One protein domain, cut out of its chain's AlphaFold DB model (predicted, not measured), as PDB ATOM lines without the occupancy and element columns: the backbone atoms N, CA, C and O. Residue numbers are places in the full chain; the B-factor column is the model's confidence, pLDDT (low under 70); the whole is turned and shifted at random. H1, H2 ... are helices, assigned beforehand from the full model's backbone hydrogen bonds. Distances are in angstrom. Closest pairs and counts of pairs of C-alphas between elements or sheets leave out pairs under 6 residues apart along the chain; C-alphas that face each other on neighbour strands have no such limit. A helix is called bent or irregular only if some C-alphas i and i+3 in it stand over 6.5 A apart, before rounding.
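This is residues 2 to 153 of the 165 residues of an uncharacterized protein of Schistosoma japonicum (UniProt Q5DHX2). A long, flat up-and-down bundle has H2 and H4 in its middle, H1 mainly on H4 and H3 mainly on H2. The printed part has 152 residues with four named helices, H1 to H4, all helix. It is loose: radius of gyration of the C-alphas 19.2 A, spans 63 by 35 by 17 A.

H1, residues 2 to 32, begins at C-alpha (-5.999, -10.460, 21.514). By its hydrogen bonds assigned as one helix, it is bent, C-alphas 10 and 13 being 6.7 A apart, into H1a, 2 to 10, and H1b, 13 to 32. H2, 34 to 73, 56.6 A long, is irregular: C-alphas 35 and 38 are 7.9 A apart. H3 is 83 to 103; H4, 116 to 153, ends at C-alpha (-23.974, -15.589, 19.533).

H2 and H4 touch, the same way; their closest C-alphas, 48 and 126, are 6.5 A apart. O i to N i+4 pairs within hydrogen-bond range are 34 of 36 in H2, 16 of 17 in H3.

The link H3 to H4 is long; no printed residue is under 70.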
ATOM      1  N   ASP A   2      -7.363 -10.831  21.121       77.44
ATOM      2  CA  ASP A   2      -5.999 -10.460  21.514       77.44
ATOM      3  C   ASP A   2      -5.066 -10.157  20.327       77.44
ATOM      4  O   ASP A   2      -4.344  -9.167  20.353       77.44
ATOM      5  N   GLU A   3      -5.133 -10.921  19.231       82.44
ATOM      6  CA  GLU A   3      -4.297 -10.667  18.042       82.44
ATOM      7  C   GLU A   3      -4.610  -9.330  17.350       82.44
ATOM      8  O   GLU A   3      -3.699  -8.605  16.951       82.44
ATOM      9  N   LEU A   4      -5.892  -8.959  17.243       85.50
ATOM     10  CA  LEU A   4      -6.285  -7.657  16.691       85.50
ATOM     11  C   LEU A   4      -5.847  -6.514  17.605       85.50
ATOM     12  O   LEU A   4      -5.441  -5.468  17.110       85.50
ATOM     13  N   GLU A   5      -5.905  -6.707  18.921       84.06
ATOM     14  CA  GLU A   5      -5.457  -5.711  19.896       84.06
ATOM     15  C   GLU A   5      -3.945  -5.470  19.793       84.06
ATOM     16  O   GLU A   5      -3.522  -4.325  19.633       84.06
ATOM     17  N   VAL A   6      -3.151  -6.543  19.705       87.94
ATOM     18  CA  VAL A   6      -1.702  -6.467  19.453       87.94
ATOM     19  C   VAL A   6      -1.393  -5.750  18.133       87.94
ATOM     20  O   VAL A   6      -0.504  -4.895  18.078       87.94
ATOM     21  N   LEU A   7      -2.128  -6.054  17.057       88.12
ATOM     22  CA  LEU A   7      -1.949  -5.381  15.766       88.12
ATOM     23  C   LEU A   7      -2.297  -3.889  15.844       88.12
ATOM     24  O   LEU A   7      -1.555  -3.055  15.320       88.12
ATOM     25  N   MET A   8      -3.391  -3.527  16.514       87.88
ATOM     26  CA  MET A   8      -3.769  -2.124  16.705       87.88
ATOM     27  C   MET A   8      -2.720  -1.352  17.507       87.88
ATOM     28  O   MET A   8      -2.355  -0.240  17.107       87.88
ATOM     29  N   ASP A   9      -2.206  -1.939  18.587       87.44
ATOM     30  CA  ASP A   9      -1.165  -1.331  19.417       87.44
ATOM     31  C   ASP A   9       0.138  -1.143  18.643       87.44
ATOM     32  O   ASP A   9       0.798  -0.112  18.778       87.44
ATOM     33  N   LYS A  10       0.466  -2.071  17.738       87.94
ATOM     34  CA  LYS A  10       1.610  -1.937  16.829       87.94
ATOM     35  C   LYS A  10       1.430  -0.809  15.805       87.94
ATOM     36  O   LYS A  10       2.404  -0.143  15.455       87.94
ATOM     37  N   HIS A  11       0.209  -0.566  15.325       88.19
ATOM     38  CA  HIS A  11      -0.066   0.477  14.326       88.19
ATOM     39  C   HIS A  11      -0.220   1.885  14.913       88.19
ATOM     40  O   HIS A  11       0.079   2.873  14.238       88.19
ATOM     41  N   LYS A  12      -0.658   2.018  16.168       89.94
ATOM     42  CA  LYS A  12      -0.919   3.321  16.800       89.94
ATOM     43  C   LYS A  12       0.305   4.267  16.819       89.94
ATOM     44  O   LYS A  12       0.129   5.454  16.503       89.94
ATOM     45  N   PRO A  13       1.539   3.806  17.111       94.19
ATOM     46  CA  PRO A  13       2.739   4.631  16.978       94.19
ATOM     47  C   PRO A  13       2.995   5.088  15.539       94.19
ATOM     48  O   PRO A  13       3.336   6.252  15.328       94.19
ATOM     49  N   ASN A  14       2.770   4.218  14.547       94.00
ATOM     50  CA  ASN A  14       2.978   4.543  13.133       94.00
ATOM     51  C   ASN A  14       2.013   5.632  12.664       94.00
ATOM     52  O   ASN A  14       2.450   6.607  12.056       94.00
ATOM     53  N   LEU A  15       0.729   5.523  13.019       94.62
ATOM     54  CA  LEU A  15      -0.273   6.551  12.729       94.62
ATOM     55  C   LEU A  15       0.093   7.893  13.377       94.62
ATOM     56  O   LEU A  15       0.021   8.945  12.741       94.62
ATOM     57  N   THR A  16       0.524   7.856  14.639       96.25
ATOM     58  CA  THR A  16       0.942   9.060  15.370       96.25
ATOM     59  C   THR A  16       2.156   9.712  14.713       96.25
ATOM     60  O   THR A  16       2.183  10.932  14.544       96.25
ATOM     61  N   SER A  17       3.146   8.911  14.320       97.25
ATOM     62  CA  SER A  17       4.354   9.387  13.649       97.25
ATOM     63  C   SER A  17       4.038   9.972  12.269       97.25
ATOM     64  O   SER A  17       4.417  11.106  11.987       97.25
ATOM     65  N   ALA A  18       3.240   9.275  11.454       97.50
ATOM     66  CA  ALA A  18       2.828   9.752  10.135       97.50
ATOM     67  C   ALA A  18       2.052  11.078  10.214       97.50
ATOM     68  O   ALA A  18       2.317  11.994   9.436       97.50
ATOM     69  N   ARG A  19       1.159  11.228  11.204       97.56
ATOM     70  CA  ARG A  19       0.437  12.487  11.443       97.56
ATOM     71  C   ARG A  19       1.384  13.633  11.791       97.56
ATOM     72  O   ARG A  19       1.224  14.734  11.272       97.56
ATOM     73  N   LYS A  20       2.347  13.389  12.686       98.06
ATOM     74  CA  LYS A  20       3.348  14.395  13.072       98.06
ATOM     75  C   LYS A  20       4.190  14.815  11.871       98.06
ATOM     76  O   LYS A  20       4.366  16.011  11.668       98.06
ATOM     77  N   ASN A  21       4.629  13.851  11.063       98.06
ATOM     78  CA  ASN A  21       5.399  14.119   9.853       98.06
ATOM     79  C   ASN A  21       4.606  14.982   8.856       98.06
ATOM     80  O   ASN A  21       5.119  15.987   8.378       98.06
ATOM     81  N   LEU A  22       3.326  14.667   8.610       98.00
ATOM     82  CA  LEU A  22       2.474  15.474   7.724       98.00
ATOM     83  C   LEU A  22       2.343  16.921   8.203       98.00
ATOM     84  O   LEU A  22       2.502  17.854   7.419       98.00
ATOM     85  N   ILE A  23       2.093  17.113   9.500       97.81
ATOM     86  CA  ILE A  23       2.002  18.449  10.099       97.81
ATOM     87  C   ILE A  23       3.328  19.203   9.945       97.81
ATOM     88  O   ILE A  23       3.317  20.390   9.618       97.81
ATOM     89  N   GLN A  24       4.457  18.529  10.174       98.12
ATOM     90  CA  GLN A  24       5.782  19.122  10.036       98.12
ATOM     91  C   GLN A  24       6.044  19.571   8.595       98.12
ATOM     92  O   GLN A  24       6.314  20.751   8.383       98.12
ATOM     93  N   VAL A  25       5.872  18.681   7.613       98.00
ATOM     94  CA  VAL A  25       6.069  18.990   6.188       98.00
ATOM     95  C   VAL A  25       5.172  20.149   5.750       98.00
ATOM     96  O   VAL A  25       5.645  21.110   5.150       98.00
ATOM     97  N   LEU A  26       3.884  20.136   6.111       97.12
ATOM     98  CA  LEU A  26       2.975  21.240   5.788       97.12
ATOM     99  C   LEU A  26       3.439  22.575   6.387       97.12
ATOM    100  O   LEU A  26       3.312  23.617   5.741       97.12
ATOM    101  N   ASN A  27       3.973  22.570   7.609       97.50
ATOM    102  CA  ASN A  27       4.504  23.776   8.240       97.50
ATOM    103  C   ASN A  27       5.780  24.271   7.549       97.50
ATOM    104  O   ASN A  27       5.887  25.469   7.285       97.50
ATOM    105  N   GLU A  28       6.703  23.373   7.205       97.69
ATOM    106  CA  GLU A  28       7.928  23.698   6.465       97.69
ATOM    107  C   GLU A  28       7.597  24.331   5.106       97.69
ATOM    108  O   GLU A  28       8.085  25.419   4.794       97.69
ATOM    109  N   LEU A  29       6.658  23.750   4.352       97.31
ATOM    110  CA  LEU A  29       6.212  24.299   3.068       97.31
ATOM    111  C   LEU A  29       5.550  25.674   3.205       97.31
ATOM    112  O   LEU A  29       5.763  26.558   2.376       97.31
ATOM    113  N   ARG A  30       4.769  25.901   4.269       94.50
ATOM    114  CA  ARG A  30       4.133  27.206   4.539       94.50
ATOM    115  C   ARG A  30       5.133  28.307   4.890       94.50
ATOM    116  O   ARG A  30       4.789  29.487   4.736       94.50
ATOM    117  N   ILE A  31       6.300  27.939   5.418       96.88
ATOM    118  CA  ILE A  31       7.402  28.853   5.738       96.88
ATOM    119  C   ILE A  31       8.245  29.110   4.489       96.88
ATOM    120  O   ILE A  31       8.518  30.268   4.187       96.88
ATOM    121  N   ALA A  32       8.601  28.058   3.747       97.38
ATOM    122  CA  ALA A  32       9.408  28.154   2.533       97.38
ATOM    123  C   ALA A  32       8.674  28.877   1.388       97.38
ATOM    124  O   ALA A  32       9.273  29.676   0.670       97.38
ATOM    125  N   TYR A  33       7.359  28.661   1.257       97.06
ATOM    126  CA  TYR A  33       6.537  29.197   0.166       97.06
ATOM    127  C   TYR A  33       5.330  29.998   0.685       97.06
ATOM    128  O   TYR A  33       4.171  29.626   0.469       97.06
ATOM    129  N   PRO A  34       5.544  31.145   1.357       96.25
ATOM    130  CA  PRO A  34       4.467  31.889   2.010       96.25
ATOM    131  C   PRO A  34       3.416  32.427   1.026       96.25
ATOM    132  O   PRO A  34       2.242  32.534   1.383       96.25
ATOM    133  N   LYS A  35       3.808  32.719  -0.223       97.06
ATOM    134  CA  LYS A  35       2.895  33.163  -1.292       97.06
ATOM    135  C   LYS A  35       2.036  32.028  -1.869       97.06
ATOM    136  O   LYS A  35       0.988  32.302  -2.438       97.06
ATOM    137  N   GLU A  36       2.428  30.769  -1.663       96.50
ATOM    138  CA  GLU A  36       1.745  29.577  -2.194       96.50
ATOM    139  C   GLU A  36       0.882  28.860  -1.148       96.50
ATOM    140  O   GLU A  36       0.306  27.812  -1.430       96.50
ATOM    141  N   ARG A  37       0.744  29.415   0.067       94.06
ATOM    142  CA  ARG A  37       0.035  28.769   1.190       94.06
ATOM    143  C   ARG A  37      -1.350  28.240   0.830       94.06
ATOM    144  O   ARG A  37      -1.707  27.144   1.253       94.06
ATOM    145  N   ARG A  38      -2.124  29.018   0.066       95.19
ATOM    146  CA  ARG A  38      -3.464  28.617  -0.375       95.19
ATOM    147  C   ARG A  38      -3.406  27.450  -1.357       95.19
ATOM    148  O   ARG A  38      -4.109  26.473  -1.151       95.19
ATOM    149  N   ASN A  39      -2.519  27.516  -2.348       96.50
ATOM    150  CA  ASN A  39      -2.352  26.454  -3.340       96.50
ATOM    151  C   ASN A  39      -1.878  25.146  -2.689       96.50
ATOM    152  O   ASN A  39      -2.375  24.081  -3.036       96.50
ATOM    153  N   ILE A  40      -0.975  25.223  -1.704       96.75
ATOM    154  CA  ILE A  40      -0.535  24.063  -0.913       96.75
ATOM    155  C   ILE A  40      -1.708  23.455  -0.137       96.75
ATOM    156  O   ILE A  40      -1.891  22.244  -0.167       96.75
ATOM    157  N   TYR A  41      -2.515  24.281   0.539       95.81
ATOM    158  CA  TYR A  41      -3.679  23.807   1.293       95.81
ATOM    159  C   TYR A  41      -4.749  23.176   0.393       95.81
ATOM    160  O   TYR A  41      -5.259  22.100   0.699       95.81
ATOM    161  N   ASP A  42      -5.079  23.830  -0.721       95.81
ATOM    162  CA  ASP A  42      -6.067  23.324  -1.674       95.81
ATOM    163  C   ASP A  42      -5.594  21.994  -2.284       95.81
ATOM    164  O   ASP A  42      -6.389  21.061  -2.440       95.81
ATOM    165  N   TYR A  43      -4.290  21.872  -2.553       96.56
ATOM    166  CA  TYR A  43      -3.684  20.642  -3.047       96.56
ATOM    167  C   TYR A  43      -3.680  19.511  -2.007       96.56
ATOM    168  O   TYR A  43      -4.141  18.418  -2.324       96.56
ATOM    169  N   ASP A  44      -3.241  19.774  -0.772       97.12
ATOM    170  CA  ASP A  44      -3.280  18.829   0.359       97.12
ATOM    171  C   ASP A  44      -4.692  18.269   0.574       97.12
ATOM    172  O   ASP A  44      -4.910  17.053   0.598       97.12
ATOM    173  N   LYS A  45      -5.686  19.162   0.622       96.00
ATOM    174  CA  LYS A  45      -7.093  18.788   0.766       96.00
ATOM    175  C   LYS A  45      -7.573  17.916  -0.394       96.00
ATOM    176  O   LYS A  45      -8.231  16.904  -0.161       96.00
ATOM    177  N   CYS A  46      -7.270  18.300  -1.633       95.94
ATOM    178  CA  CYS A  46      -7.671  17.533  -2.809       95.94
ATOM    179  C   CYS A  46      -7.027  16.142  -2.823       95.94
ATOM    180  O   CYS A  46      -7.716  15.136  -2.988       95.94
ATOM    181  N   TYR A  47      -5.712  16.078  -2.612       96.00
ATOM    182  CA  TYR A  47      -4.965  14.829  -2.659       96.00
ATOM    183  C   TYR A  47      -5.414  13.873  -1.549       96.00
ATOM    184  O   TYR A  47      -5.616  12.687  -1.803       96.00
ATOM    185  N   THR A  48      -5.695  14.396  -0.351       96.12
ATOM    186  CA  THR A  48      -6.295  13.629   0.749       96.12
ATOM    187  C   THR A  48      -7.650  13.032   0.357       96.12
ATOM    188  O   THR A  48      -7.877  11.845   0.568       96.12
ATOM    189  N   LEU A  49      -8.542  13.809  -0.272       94.25
ATOM    190  CA  LEU A  49      -9.846  13.301  -0.728       94.25
ATOM    191  C   LEU A  49      -9.711  12.182  -1.769       94.25
ATOM    192  O   LEU A  49     -10.487  11.225  -1.740       94.25
ATOM    193  N   MET A  50      -8.716  12.272  -2.652       93.00
ATOM    194  CA  MET A  50      -8.406  11.208  -3.608       93.00
ATOM    195  C   MET A  50      -7.946   9.925  -2.904       93.00
ATOM    196  O   MET A  50      -8.441   8.849  -3.227       93.00
ATOM    197  N   GLN A  51      -7.076  10.027  -1.892       94.50
ATOM    198  CA  GLN A  51      -6.679   8.865  -1.083       94.50
ATOM    199  C   GLN A  51      -7.877   8.262  -0.332       94.50
ATOM    200  O   GLN A  51      -8.058   7.046  -0.309       94.50
ATOM    201  N   GLU A  52      -8.737   9.100   0.256       92.06
ATOM    202  CA  GLU A  52      -9.920   8.634   0.985       92.06
ATOM    203  C   GLU A  52     -10.931   7.908   0.093       92.06
ATOM    204  O   GLU A  52     -11.582   6.968   0.557       92.06
ATOM    205  N   LYS A  53     -11.070   8.324  -1.169       92.62
ATOM    206  CA  LYS A  53     -11.896   7.629  -2.161       92.62
ATOM    207  C   LYS A  53     -11.429   6.190  -2.335       92.62
ATOM    208  O   LYS A  53     -12.215   5.268  -2.118       92.62
ATOM    209  N   ASP A  54     -10.156   6.002  -2.664       91.31
ATOM    210  CA  ASP A  54      -9.590   4.674  -2.904       91.31
ATOM    211  C   ASP A  54      -9.636   3.813  -1.638       91.31
ATOM    212  O   ASP A  54      -9.993   2.635  -1.690       91.31
ATOM    213  N   ASN A  55      -9.351   4.416  -0.483       94.31
ATOM    214  CA  ASN A  55      -9.430   3.748   0.811       94.31
ATOM    215  C   ASN A  55     -10.864   3.323   1.157       94.31
ATOM    216  O   ASN A  55     -11.053   2.233   1.684       94.31
ATOM    217  N   SER A  56     -11.884   4.126   0.840       93.50
ATOM    218  CA  SER A  56     -13.282   3.760   1.115       93.50
ATOM    219  C   SER A  56     -13.754   2.555   0.301       93.50
ATOM    220  O   SER A  56     -14.406   1.664   0.846       93.50
ATOM    221  N   LYS A  57     -13.342   2.466  -0.969       93.38
ATOM    222  CA  LYS A  57     -13.601   1.294  -1.811       93.38
ATOM    223  C   LYS A  57     -12.924   0.044  -1.251       93.38
ATOM    224  O   LYS A  57     -13.594  -0.963  -1.043       93.38
ATOM    225  N   LYS A  58     -11.629   0.142  -0.937       95.81
ATOM    226  CA  LYS A  58     -10.865  -0.957  -0.327       95.81
ATOM    227  C   LYS A  58     -11.455  -1.391   1.015       95.81
ATOM    228  O   LYS A  58     -11.479  -2.580   1.304       95.81
ATOM    229  N   LEU A  59     -11.936  -0.450   1.832       95.50
ATOM    230  CA  LEU A  59     -12.541  -0.760   3.129       95.50
ATOM    231  C   LEU A  59     -13.788  -1.625   2.957       95.50
ATOM    232  O   LEU A  59     -13.906  -2.642   3.631       95.50
ATOM    233  N   TYR A  60     -14.692  -1.237   2.052       95.00
ATOM    234  CA  TYR A  60     -15.883  -2.028   1.747       95.00
ATOM    235  C   TYR A  60     -15.511  -3.452   1.312       95.00
ATOM    236  O   TYR A  60     -16.030  -4.410   1.877       95.00
ATOM    237  N   GLU A  61     -14.571  -3.595   0.374       95.75
ATOM    238  CA  GLU A  61     -14.123  -4.905  -0.119       95.75
ATOM    239  C   GLU A  61     -13.540  -5.771   1.013       95.75
ATOM    240  O   GLU A  61     -13.944  -6.920   1.180       95.75
ATOM    241  N   ILE A  62     -12.659  -5.207   1.850       96.12
ATOM    242  CA  ILE A  62     -12.063  -5.919   2.992       96.12
ATOM    243  C   ILE A  62     -13.127  -6.348   4.001       96.12
ATOM    244  O   ILE A  62     -13.074  -7.470   4.506       96.12
ATOM    245  N   MET A  63     -14.061  -5.460   4.341       96.06
ATOM    246  CA  MET A  63     -15.077  -5.760   5.347       96.06
ATOM    247  C   MET A  63     -16.100  -6.769   4.840       96.06
ATOM    248  O   MET A  63     -16.523  -7.617   5.617       96.06
ATOM    249  N   LYS A  64     -16.423  -6.742   3.545       95.31
ATOM    250  CA  LYS A  64     -17.266  -7.754   2.909       95.31
ATOM    251  C   LYS A  64     -16.616  -9.137   2.946       95.31
ATOM    252  O   LYS A  64     -17.250 -10.086   3.391       95.31
ATOM    253  N   SER A  65     -15.341  -9.250   2.570       95.62
ATOM    254  CA  SER A  65     -14.621 -10.527   2.685       95.62
ATOM    255  C   SER A  65     -14.505 -10.998   4.136       95.62
ATOM    256  O   SER A  65     -14.593 -12.189   4.408       95.62
ATOM    257  N   PHE A  66     -14.342 -10.072   5.085       94.69
ATOM    258  CA  PHE A  66     -14.296 -10.415   6.506       94.69
ATOM    259  C   PHE A  66     -15.657 -10.868   7.056       94.69
ATOM    260  O   PHE A  66     -15.715 -11.766   7.890       94.69
ATOM    261  N   GLU A  67     -16.760 -10.279   6.587       93.38
ATOM    262  CA  GLU A  67     -18.108 -10.777   6.870       93.38
ATOM    263  C   GLU A  67     -18.271 -12.217   6.363       93.38
ATOM    264  O   GLU A  67     -18.739 -13.071   7.112       93.38
ATOM    265  N   GLU A  68     -17.857 -12.504   5.127       92.75
ATOM    266  CA  GLU A  68     -17.914 -13.850   4.538       92.75
ATOM    267  C   GLU A  68     -17.084 -14.869   5.338       92.75
ATOM    268  O   GLU A  68     -17.566 -15.971   5.606       92.75
ATOM    269  N   GLU A  69     -15.880 -14.488   5.777       92.75
ATOM    270  CA  GLU A  69     -15.015 -15.294   6.654       92.75
ATOM    271  C   GLU A  69     -15.726 -15.637   7.973       92.75
ATOM    272  O   GLU A  69     -15.870 -16.810   8.318       92.75
ATOM    273  N   ILE A  70     -16.278 -14.629   8.658       90.81
ATOM    274  CA  ILE A  70     -17.024 -14.833   9.907       90.81
ATOM    275  C   ILE A  70     -18.244 -15.737   9.683       90.81
ATOM    276  O   ILE A  70     -18.538 -16.605  10.503       90.81
ATOM    277  N   ARG A  71     -18.979 -15.566   8.583       89.56
ATOM    278  CA  ARG A  71     -20.137 -16.423   8.282       89.56
ATOM    279  C   ARG A  71     -19.727 -17.881   8.079       89.56
ATOM    280  O   ARG A  71     -20.481 -18.766   8.479       89.56
ATOM    281  N   GLY A  72     -18.554 -18.127   7.500       88.12
ATOM    282  CA  GLY A  72     -17.970 -19.463   7.384       88.12
ATOM    283  C   GLY A  72     -17.684 -20.090   8.751       88.12
ATOM    284  O   GLY A  72     -18.135 -21.204   9.022       88.12
ATOM    285  N   ASP A  73     -17.026 -19.345   9.638       86.12
ATOM    286  CA  ASP A  73     -16.669 -19.809  10.987       86.12
ATOM    287  C   ASP A  73     -17.896 -20.107  11.872       86.12
ATOM    288  O   ASP A  73     -17.844 -20.949  12.771       86.12
ATOM    289  N   TYR A  74     -19.022 -19.439  11.604       80.69
ATOM    290  CA  TYR A  74     -20.267 -19.528  12.374       80.69
ATOM    291  C   TYR A  74     -21.435 -20.125  11.556       80.69
ATOM    292  O   TYR A  74     -22.600 -19.879  11.868       80.69
ATOM    293  N   ALA A  75     -21.161 -20.943  10.534       79.94
ATOM    294  CA  ALA A  75     -22.163 -21.407   9.557       79.94
ATOM    295  C   ALA A  75     -23.373 -22.171  10.142       79.94
ATOM    296  O   ALA A  75     -24.415 -22.274   9.497       79.94
ATOM    297  N   VAL A  76     -23.259 -22.715  11.358       85.06
ATOM    298  CA  VAL A  76     -24.341 -23.447  12.046       85.06
ATOM    299  C   VAL A  76     -25.347 -22.534  12.761       85.06
ATOM    300  O   VAL A  76     -26.349 -23.021  13.289       85.06
ATOM    301  N   PHE A  77     -25.087 -21.226  12.814       80.62
ATOM    302  CA  PHE A  77     -25.914 -20.254  13.526       80.62
ATOM    303  C   PHE A  77     -26.944 -19.579  12.614       80.62
ATOM    304  O   PHE A  77     -26.721 -19.441  11.412       80.62
ATOM    305  N   PRO A  78     -28.092 -19.144  13.168       85.69
ATOM    306  CA  PRO A  78     -29.112 -18.465  12.381       85.69
ATOM    307  C   PRO A  78     -28.615 -17.108  11.871       85.69
ATOM    308  O   PRO A  78     -27.865 -16.418  12.560       85.69
ATOM    309  N   GLU A  79     -29.146 -16.680  10.720       87.06
ATOM    310  CA  GLU A  79     -28.813 -15.405  10.056       87.06
ATOM    311  C   GLU A  79     -28.886 -14.191  10.991       87.06
ATOM    312  O   GLU A  79     -28.092 -13.260  10.889       87.06
ATOM    313  N   LYS A  80     -29.794 -14.246  11.973       86.44
ATOM    314  CA  LYS A  80     -29.982 -13.221  13.002       86.44
ATOM    315  C   LYS A  80     -28.702 -12.874  13.773       86.44
ATOM    316  O   LYS A  80     -28.571 -11.761  14.270       86.44
ATOM    317  N   VAL A  81     -27.747 -13.801  13.879       86.44
ATOM    318  CA  VAL A  81     -26.447 -13.543  14.519       86.44
ATOM    319  C   VAL A  81     -25.611 -12.528  13.728       86.44
ATOM    320  O   VAL A  81     -24.813 -11.806  14.325       86.44
ATOM    321  N   PHE A  82     -25.835 -12.424  12.416       90.75
ATOM    322  CA  PHE A  82     -25.063 -11.587  11.497       90.75
ATOM    323  C   PHE A  82     -25.788 -10.309  11.047       90.75
ATOM    324  O   PHE A  82     -25.170  -9.476  10.388       90.75
ATOM    325  N   GLU A  83     -27.062 -10.111  11.408       90.25
ATOM    326  CA  GLU A  83     -27.878  -8.964  10.959       90.25
ATOM    327  C   GLU A  83     -27.168  -7.611  11.137       90.25
ATOM    328  O   GLU A  83     -27.139  -6.793  10.215       90.25
ATOM    329  N   GLU A  84     -26.543  -7.399  12.298       89.12
ATOM    330  CA  GLU A  84     -25.854  -6.147  12.626       89.12
ATOM    331  C   GLU A  84     -24.629  -5.909  11.728       89.12
ATOM    332  O   GLU A  84     -24.420  -4.802  11.230       89.12
ATOM    333  N   ILE A  85     -23.822  -6.947  11.470       91.19
ATOM    334  CA  ILE A  85     -22.636  -6.800  10.615       91.19
ATOM    335  C   ILE A  85     -23.021  -6.629   9.143       91.19
ATOM    336  O   ILE A  85     -22.423  -5.803   8.462       91.19
ATOM    337  N   MET A  86     -24.082  -7.298   8.680       90.06
ATOM    338  CA  MET A  86     -24.619  -7.109   7.328       90.06
ATOM    339  C   MET A  86     -25.115  -5.679   7.112       90.06
ATOM    340  O   MET A  86     -24.927  -5.102   6.037       90.06
ATOM    341  N   TYR A  87     -25.770  -5.099   8.124       91.38
ATOM    342  CA  TYR A  87     -26.184  -3.701   8.089       91.38
ATOM    343  C   TYR A  87     -24.970  -2.779   7.933       91.38
ATOM    344  O   TYR A  87     -24.955  -1.932   7.038       91.38
ATOM    345  N   TYR A  88     -23.914  -2.998   8.722       89.94
ATOM    346  CA  TYR A  88     -22.684  -2.220   8.597       89.94
ATOM    347  C   TYR A  88     -22.015  -2.371   7.226       89.94
ATOM    348  O   TYR A  88     -21.578  -1.365   6.669       89.94
ATOM    349  N   THR A  89     -21.948  -3.573   6.647       92.19
ATOM    350  CA  THR A  89     -21.339  -3.775   5.320       92.19
ATOM    351  C   THR A  89     -22.104  -3.022   4.230       92.19
ATOM    352  O   THR A  89     -21.494  -2.380   3.373       92.19
ATOM    353  N   LYS A  90     -23.443  -3.029   4.282       93.50
ATOM    354  CA  LYS A  90     -24.293  -2.257   3.354       93.50
ATOM    355  C   LYS A  90     -24.109  -0.750   3.510       93.50
ATOM    356  O   LYS A  90     -24.082  -0.018   2.520       93.50
ATOM    357  N   ASP A  91     -23.965  -0.275   4.741       93.81
ATOM    358  CA  ASP A  91     -23.691   1.135   4.998       93.81
ATOM    359  C   ASP A  91     -22.319   1.556   4.441       93.81
ATOM    360  O   ASP A  91     -22.226   2.609   3.806       93.81
ATOM    361  N   LEU A  92     -21.288   0.711   4.567       93.94
ATOM    362  CA  LEU A  92     -19.976   0.946   3.945       93.94
ATOM    363  C   LEU A  92     -20.051   0.988   2.415       93.94
ATOM    364  O   LEU A  92     -19.390   1.820   1.795       93.94
ATOM    365  N   GLU A  93     -20.853   0.117   1.799       95.00
ATOM    366  CA  GLU A  93     -21.083   0.125   0.349       95.00
ATOM    367  C   GLU A  93     -21.671   1.466  -0.107       95.00
ATOM    368  O   GLU A  93     -21.162   2.100  -1.037       95.00
ATOM    369  N   ARG A  94     -22.702   1.945   0.603       94.75
ATOM    370  CA  ARG A  94     -23.334   3.242   0.337       94.75
ATOM    371  C   ARG A  94     -22.348   4.396   0.510       94.75
ATOM    372  O   ARG A  94     -22.286   5.282  -0.345       94.75
ATOM    373  N   GLU A  95     -21.584   4.404   1.600       92.06
ATOM    374  CA  GLU A  95     -20.579   5.440   1.864       92.06
ATOM    375  C   GLU A  95     -19.469   5.450   0.810       92.06
ATOM    376  O   GLU A  95     -19.083   6.522   0.336       92.06
ATOM    377  N   SER A  96     -18.994   4.271   0.404       92.38
ATOM    378  CA  SER A  96     -18.016   4.102  -0.671       92.38
ATOM    379  C   SER A  96     -18.540   4.681  -1.986       92.38
ATOM    380  O   SER A  96     -17.867   5.510  -2.601       92.38
ATOM    381  N   GLY A  97     -19.770   4.339  -2.385       92.31
ATOM    382  CA  GLY A  97     -20.400   4.892  -3.587       92.31
ATOM    383  C   GLY A  97     -20.532   6.420  -3.544       92.31
ATOM    384  O   GLY A  97     -20.212   7.108  -4.515       92.31
ATOM    385  N   TRP A  98     -20.927   6.977  -2.395       91.44
ATOM    386  CA  TRP A  98     -21.030   8.427  -2.210       91.44
ATOM    387  C   TRP A  98     -19.674   9.142  -2.233       91.44
ATOM    388  O   TRP A  98     -19.551  10.229  -2.801       91.44
ATOM    389  N   LYS A  99     -18.630   8.556  -1.637       90.00
ATOM    390  CA  LYS A  99     -17.274   9.117  -1.716       90.00
ATOM    391  C   LYS A  99     -16.738   9.066  -3.143       90.00
ATOM    392  O   LYS A  99     -16.123  10.035  -3.581       90.00
ATOM    393  N   GLN A 100     -17.005   7.985  -3.876       90.69
ATOM    394  CA  GLN A 100     -16.610   7.848  -5.276       90.69
ATOM    395  C   GLN A 100     -17.241   8.921  -6.165       90.69
ATOM    396  O   GLN A 100     -16.505   9.582  -6.899       90.69
ATOM    397  N   SER A 101     -18.550   9.162  -6.045       89.88
ATOM    398  CA  SER A 101     -19.247  10.167  -6.863       89.88
ATOM    399  C   SER A 101     -18.768  11.597  -6.596       89.88
ATOM    400  O   SER A 101     -18.678  12.413  -7.511       89.88
ATOM    401  N   LYS A 102     -18.374  11.910  -5.355       86.44
ATOM    402  CA  LYS A 102     -17.853  13.237  -4.990       86.44
ATOM    403  C   LYS A 102     -16.542  13.618  -5.662       86.44
ATOM    404  O   LYS A 102     -16.254  14.809  -5.783       86.44
ATOM    405  N   VAL A 103     -15.730  12.637  -6.043       88.06
ATOM    406  CA  VAL A 103     -14.392  12.878  -6.599       88.06
ATOM    407  C   VAL A 103     -14.218  12.294  -7.998       88.06
ATOM    408  O   VAL A 103     -13.105  12.273  -8.513       88.06
ATOM    409  N   GLU A 104     -15.296  11.812  -8.621       83.81
ATOM    410  CA  GLU A 104     -15.279  11.165  -9.938       83.81
ATOM    411  C   GLU A 104     -14.599  12.031 -11.007       83.81
ATOM    412  O   GLU A 104     -13.807  11.525 -11.793       83.81
ATOM    413  N   ASN A 105     -14.812  13.349 -10.945       85.75
ATOM    414  CA  ASN A 105     -14.245  14.329 -11.877       85.75
ATOM    415  C   ASN A 105     -13.262  15.303 -11.206       85.75
ATOM    416  O   ASN A 105     -12.996  16.390 -11.722       85.75
ATOM    417  N   MET A 106     -12.742  14.958 -10.025       88.94
ATOM    418  CA  MET A 106     -11.799  15.816  -9.314       88.94
ATOM    419  C   MET A 106     -10.394  15.653  -9.900       88.94
ATOM    420  O   MET A 106      -9.885  14.546 -10.034       88.94
ATOM    421  N   THR A 107      -9.743  16.771 -10.219       90.25
ATOM    422  CA  THR A 107      -8.324  16.802 -10.594       90.25
ATOM    423  C   THR A 107      -7.576  17.693  -9.615       90.25
ATOM    424  O   THR A 107      -7.896  18.872  -9.473       90.25
ATOM    425  N   CYS A 108      -6.566  17.140  -8.944       92.94
ATOM    426  CA  CYS A 108      -5.739  17.905  -8.017       92.94
ATOM    427  C   CYS A 108      -4.662  18.678  -8.775       92.94
ATOM    428  O   CYS A 108      -3.743  18.098  -9.352       92.94
ATOM    429  N   ILE A 109      -4.773  20.006  -8.767       93.81
ATOM    430  CA  ILE A 109      -3.829  20.891  -9.447       93.81
ATOM    431  C   ILE A 109      -2.590  21.056  -8.568       93.81
ATOM    432  O   ILE A 109      -2.658  21.679  -7.509       93.81
ATOM    433  N   ARG A 110      -1.450  20.519  -9.018       93.81
ATOM    434  CA  ARG A 110      -0.166  20.693  -8.325       93.81
ATOM    435  C   ARG A 110       0.214  22.183  -8.236       93.81
ATOM    436  O   ARG A 110       0.069  22.893  -9.239       93.81
ATOM    437  N   PRO A 111       0.738  22.666  -7.093       92.69
ATOM    438  CA  PRO A 111       1.197  24.047  -6.971       92.69
ATOM    439  C   PRO A 111       2.402  24.275  -7.895       92.69
ATOM    440  O   PRO A 111       3.336  23.478  -7.903       92.69
ATOM    441  N   LYS A 112       2.376  25.345  -8.699       89.44
ATOM    442  CA  LYS A 112       3.364  25.558  -9.775       89.44
ATOM    443  C   LYS A 112       4.636  26.284  -9.333       89.44
ATOM    444  O   LYS A 112       5.667  26.109  -9.969       89.44
ATOM    445  N   ASN A 113       4.573  27.081  -8.265       93.50
ATOM    446  CA  ASN A 113       5.702  27.903  -7.806       93.50
ATOM    447  C   ASN A 113       6.408  27.310  -6.575       93.50
ATOM    448  O   ASN A 113       6.961  28.047  -5.760       93.50
ATOM    449  N   ILE A 114       6.358  25.986  -6.423       94.88
ATOM    450  CA  ILE A 114       7.086  25.256  -5.382       94.88
ATOM    451  C   ILE A 114       7.999  24.214  -6.029       94.88
ATOM    452  O   ILE A 114       7.754  23.783  -7.157       94.88
ATOM    453  N   ASN A 115       9.064  23.815  -5.331       95.94
ATOM    454  CA  ASN A 115       9.978  22.793  -5.831       95.94
ATOM    455  C   ASN A 115       9.231  21.464  -6.055       95.94
ATOM    456  O   ASN A 115       8.440  21.033  -5.219       95.94
ATOM    457  N   ALA A 116       9.494  20.785  -7.174       94.75
ATOM    458  CA  ALA A 116       8.851  19.513  -7.491       94.75
ATOM    459  C   ALA A 116       9.109  18.428  -6.428       94.75
ATOM    460  O   ALA A 116       8.205  17.658  -6.113       94.75
ATOM    461  N   ASN A 117      10.306  18.395  -5.834       97.06
ATOM    462  CA  ASN A 117      10.641  17.452  -4.766       97.06
ATOM    463  C   ASN A 117       9.822  17.713  -3.497       97.06
ATOM    464  O   ASN A 117       9.450  16.770  -2.809       97.06
ATOM    465  N   ASP A 118       9.490  18.974  -3.227       97.19
ATOM    466  CA  ASP A 118       8.655  19.362  -2.093       97.19
ATOM    467  C   ASP A 118       7.195  18.935  -2.298       97.19
ATOM    468  O   ASP A 118       6.552  18.455  -1.364       97.19
ATOM    469  N   VAL A 119       6.684  19.026  -3.537       96.06
ATOM    470  CA  VAL A 119       5.368  18.463  -3.906       96.06
ATOM    471  C   VAL A 119       5.354  16.959  -3.654       96.06
ATOM    472  O   VAL A 119       4.450  16.454  -2.996       96.06
ATOM    473  N   VAL A 120       6.366  16.245  -4.156       96.50
ATOM    474  CA  VAL A 120       6.474  14.786  -4.009       96.50
ATOM    475  C   VAL A 120       6.619  14.394  -2.535       96.50
ATOM    476  O   VAL A 120       6.012  13.424  -2.085       96.50
ATOM    477  N   GLY A 121       7.382  15.163  -1.754       97.75
ATOM    478  CA  GLY A 121       7.507  14.981  -0.309       97.75
ATOM    479  C   GLY A 121       6.166  15.115   0.417       97.75
ATOM    480  O   GLY A 121       5.840  14.283   1.270       97.75
ATOM    481  N   LEU A 122       5.356  16.107   0.038       97.38
ATOM    482  CA  LEU A 122       3.998  16.274   0.554       97.38
ATOM    483  C   LEU A 122       3.094  15.093   0.174       97.38
ATOM    484  O   LEU A 122       2.477  14.509   1.063       97.38
ATOM    485  N   GLU A 123       3.054  14.707  -1.106       97.56
ATOM    486  CA  GLU A 123       2.260  13.567  -1.597       97.56
ATOM    487  C   GLU A 123       2.580  12.288  -0.814       97.56
ATOM    488  O   GLU A 123       1.683  11.666  -0.245       97.56
ATOM    489  N   ASN A 124       3.867  11.942  -0.694       98.12
ATOM    490  CA  ASN A 124       4.321  10.762   0.045       98.12
ATOM    491  C   ASN A 124       3.875  10.788   1.509       98.12
ATOM    492  O   ASN A 124       3.487   9.761   2.075       98.12
ATOM    493  N   THR A 125       3.922  11.965   2.132       98.00
ATOM    494  CA  THR A 125       3.561  12.114   3.539       98.00
ATOM    495  C   THR A 125       2.048  12.007   3.748       98.00
ATOM    496  O   THR A 125       1.619  11.346   4.699       98.00
ATOM    497  N   ILE A 126       1.237  12.559   2.836       98.06
ATOM    498  CA  ILE A 126      -0.224  12.379   2.834       98.06
ATOM    499  C   ILE A 126      -0.568  10.902   2.630       98.06
ATOM    500  O   ILE A 126      -1.299  10.332   3.439       98.06
ATOM    501  N   THR A 127      -0.003  10.252   1.605       97.56
ATOM    502  CA  THR A 127      -0.243   8.828   1.324       97.56
ATOM    503  C   THR A 127       0.112   7.958   2.524       97.56
ATOM    504  O   THR A 127      -0.663   7.078   2.895       97.56
ATOM    505  N   LYS A 128       1.249   8.217   3.186       97.62
ATOM    506  CA  LYS A 128       1.648   7.465   4.379       97.62
ATOM    507  C   LYS A 128       0.668   7.664   5.534       97.62
ATOM    508  O   LYS A 128       0.309   6.687   6.190       97.62
ATOM    509  N   PHE A 129       0.232   8.895   5.789       97.56
ATOM    510  CA  PHE A 129      -0.736   9.171   6.848       97.56
ATOM    511  C   PHE A 129      -2.095   8.520   6.571       97.56
ATOM    512  O   PHE A 129      -2.618   7.819   7.439       97.56
ATOM    513  N   GLU A 130      -2.635   8.682   5.362       97.25
ATOM    514  CA  GLU A 130      -3.921   8.088   4.985       97.25
ATOM    515  C   GLU A 130      -3.868   6.555   4.971       97.25
ATOM    516  O   GLU A 130      -4.829   5.912   5.389       97.25
ATOM    517  N   PHE A 131      -2.734   5.951   4.603       95.50
ATOM    518  CA  PHE A 131      -2.522   4.505   4.712       95.50
ATOM    519  C   PHE A 131      -2.565   4.009   6.166       95.50
ATOM    520  O   PHE A 131      -3.280   3.053   6.473       95.50
ATOM    521  N   GLU A 132      -1.838   4.649   7.088       95.94
ATOM    522  CA  GLU A 132      -1.864   4.238   8.501       95.94
ATOM    523  C   GLU A 132      -3.241   4.472   9.137       95.94
ATOM    524  O   GLU A 132      -3.704   3.654   9.936       95.94
ATOM    525  N   LYS A 133      -3.927   5.558   8.757       95.38
ATOM    526  CA  LYS A 133      -5.295   5.864   9.198       95.38
ATOM    527  C   LYS A 133      -6.272   4.795   8.711       95.38
ATOM    528  O   LYS A 133      -7.075   4.305   9.506       95.38
ATOM    529  N   PHE A 134      -6.170   4.400   7.444       95.38
ATOM    530  CA  PHE A 134      -6.956   3.320   6.856       95.38
ATOM    531  C   PHE A 134      -6.732   1.983   7.573       95.38
ATOM    532  O   PHE A 134      -7.702   1.345   7.985       95.38
ATOM    533  N   ASN A 135      -5.477   1.578   7.792       94.38
ATOM    534  CA  ASN A 135      -5.166   0.318   8.476       94.38
ATOM    535  C   ASN A 135      -5.709   0.298   9.904       94.38
ATOM    536  O   ASN A 135      -6.367  -0.659  10.310       94.38
ATOM    537  N   HIS A 136      -5.475   1.374  10.658       93.56
ATOM    538  CA  HIS A 136      -5.962   1.473  12.027       93.56
ATOM    539  C   HIS A 136      -7.496   1.429  12.091       93.56
ATOM    540  O   HIS A 136      -8.057   0.679  12.889       93.56
ATOM    541  N   GLY A 137      -8.177   2.174  11.213       93.12
ATOM    542  CA  GLY A 137      -9.638   2.161  11.113       93.12
ATOM    543  C   GLY A 137     -10.201   0.788  10.736       93.12
ATOM    544  O   GLY A 137     -11.173   0.337  11.338       93.12
ATOM    545  N   THR A 138      -9.548   0.089   9.807       95.00
ATOM    546  CA  THR A 138      -9.935  -1.268   9.389       95.00
ATOM    547  C   THR A 138      -9.858  -2.250  10.558       95.00
ATOM    548  O   THR A 138     -10.798  -3.004  10.794       95.00
ATOM    549  N   LEU A 139      -8.772  -2.219  11.337       94.38
ATOM    550  CA  LEU A 139      -8.610  -3.094  12.503       94.38
ATOM    551  C   LEU A 139      -9.678  -2.837  13.577       94.38
ATOM    552  O   LEU A 139     -10.249  -3.787  14.117       94.38
ATOM    553  N   LEU A 140      -9.991  -1.565  13.849       92.19
ATOM    554  CA  LEU A 140     -11.060  -1.191  14.783       92.19
ATOM    555  C   LEU A 140     -12.419  -1.731  14.333       92.19
ATOM    556  O   LEU A 140     -13.193  -2.236  15.149       92.19
ATOM    557  N   LEU A 141     -12.703  -1.651  13.035       92.81
ATOM    558  CA  LEU A 141     -13.966  -2.115  12.483       92.81
ATOM    559  C   LEU A 141     -14.080  -3.643  12.518       92.81
ATOM    560  O   LEU A 141     -15.109  -4.161  12.951       92.81
ATOM    561  N   LYS A 142     -12.999  -4.365  12.191       94.31
ATOM    562  CA  LYS A 142     -12.925  -5.823  12.369       94.31
ATOM    563  C   LYS A 142     -13.166  -6.235  13.822       94.31
ATOM    564  O   LYS A 142     -13.955  -7.140  14.085       94.31
ATOM    565  N   ARG A 143     -12.550  -5.531  14.783       92.81
ATOM    566  CA  ARG A 143     -12.787  -5.764  16.219       92.81
ATOM    567  C   ARG A 143     -14.263  -5.578  16.577       92.81
ATOM    568  O   ARG A 143     -14.812  -6.404  17.302       92.81
ATOM    569  N   ARG A 144     -14.907  -4.526  16.061       91.06
ATOM    570  CA  ARG A 144     -16.336  -4.263  16.290       91.06
ATOM    571  C   ARG A 144     -17.223  -5.366  15.710       91.06
ATOM    572  O   ARG A 144     -18.122  -5.817  16.407       91.06
ATOM    573  N   TYR A 145     -16.952  -5.834  14.490       91.69
ATOM    574  CA  TYR A 145     -17.712  -6.925  13.865       91.69
ATOM    575  C   TYR A 145     -17.664  -8.195  14.715       91.69
ATOM    576  O   TYR A 145     -18.704  -8.753  15.055       91.69
ATOM    577  N   LEU A 146     -16.463  -8.606  15.134       91.44
ATOM    578  CA  LEU A 146     -16.297  -9.778  15.998       91.44
ATOM    579  C   LEU A 146     -17.004  -9.615  17.345       91.44
ATOM    580  O   LEU A 146     -17.571 -10.574  17.862       91.44
ATOM    581  N   PHE A 147     -16.973  -8.411  17.920       91.00
ATOM    582  CA  PHE A 147     -17.677  -8.129  19.166       91.00
ATOM    583  C   PHE A 147     -19.194  -8.297  19.012       91.00
ATOM    584  O   PHE A 147     -19.801  -8.988  19.831       91.00
ATOM    585  N   GLU A 148     -19.798  -7.720  17.967       90.50
ATOM    586  CA  GLU A 148     -21.247  -7.823  17.746       90.50
ATOM    587  C   GLU A 148     -21.679  -9.260  17.438       90.50
ATOM    588  O   GLU A 148     -22.645  -9.741  18.030       90.50
ATOM    589  N   VAL A 149     -20.927  -9.990  16.607       90.19
ATOM    590  CA  VAL A 149     -21.225 -11.405  16.331       90.19
ATOM    591  C   VAL A 149     -21.123 -12.244  17.595       90.19
ATOM    592  O   VAL A 149     -22.050 -12.988  17.903       90.19
ATOM    593  N   ASN A 150     -20.052 -12.094  18.381       88.69
ATOM    594  CA  ASN A 150     -19.908 -12.848  19.624       88.69
ATOM    595  C   ASN A 150     -21.026 -12.506  20.622       88.69
ATOM    596  O   ASN A 150     -21.584 -13.393  21.260       88.69
ATOM    597  N   LYS A 151     -21.409 -11.234  20.740       89.69
ATOM    598  CA  LYS A 151     -22.522 -10.808  21.596       89.69
ATOM    599  C   LYS A 151     -23.846 -11.445  21.161       89.69
ATOM    600  O   LYS A 151     -24.556 -12.003  22.000       89.69
ATOM    601  N   SER A 152     -24.163 -11.399  19.870       87.44
ATOM    602  CA  SER A 152     -25.365 -12.024  19.307       87.44
ATOM    603  C   SER A 152     -25.350 -13.542  19.480       87.44
ATOM    604  O   SER A 152     -26.354 -14.124  19.893       87.44
ATOM    605  N   TYR A 153     -24.194 -14.172  19.275       85.88
ATOM    606  CA  TYR A 153     -23.974 -15.589  19.533       85.88
ATOM    607  C   TYR A 153     -24.272 -15.953  20.995       85.88
ATOM    608  O   TYR A 153     -25.136 -16.792  21.252       85.88
TER     609      TYR A 153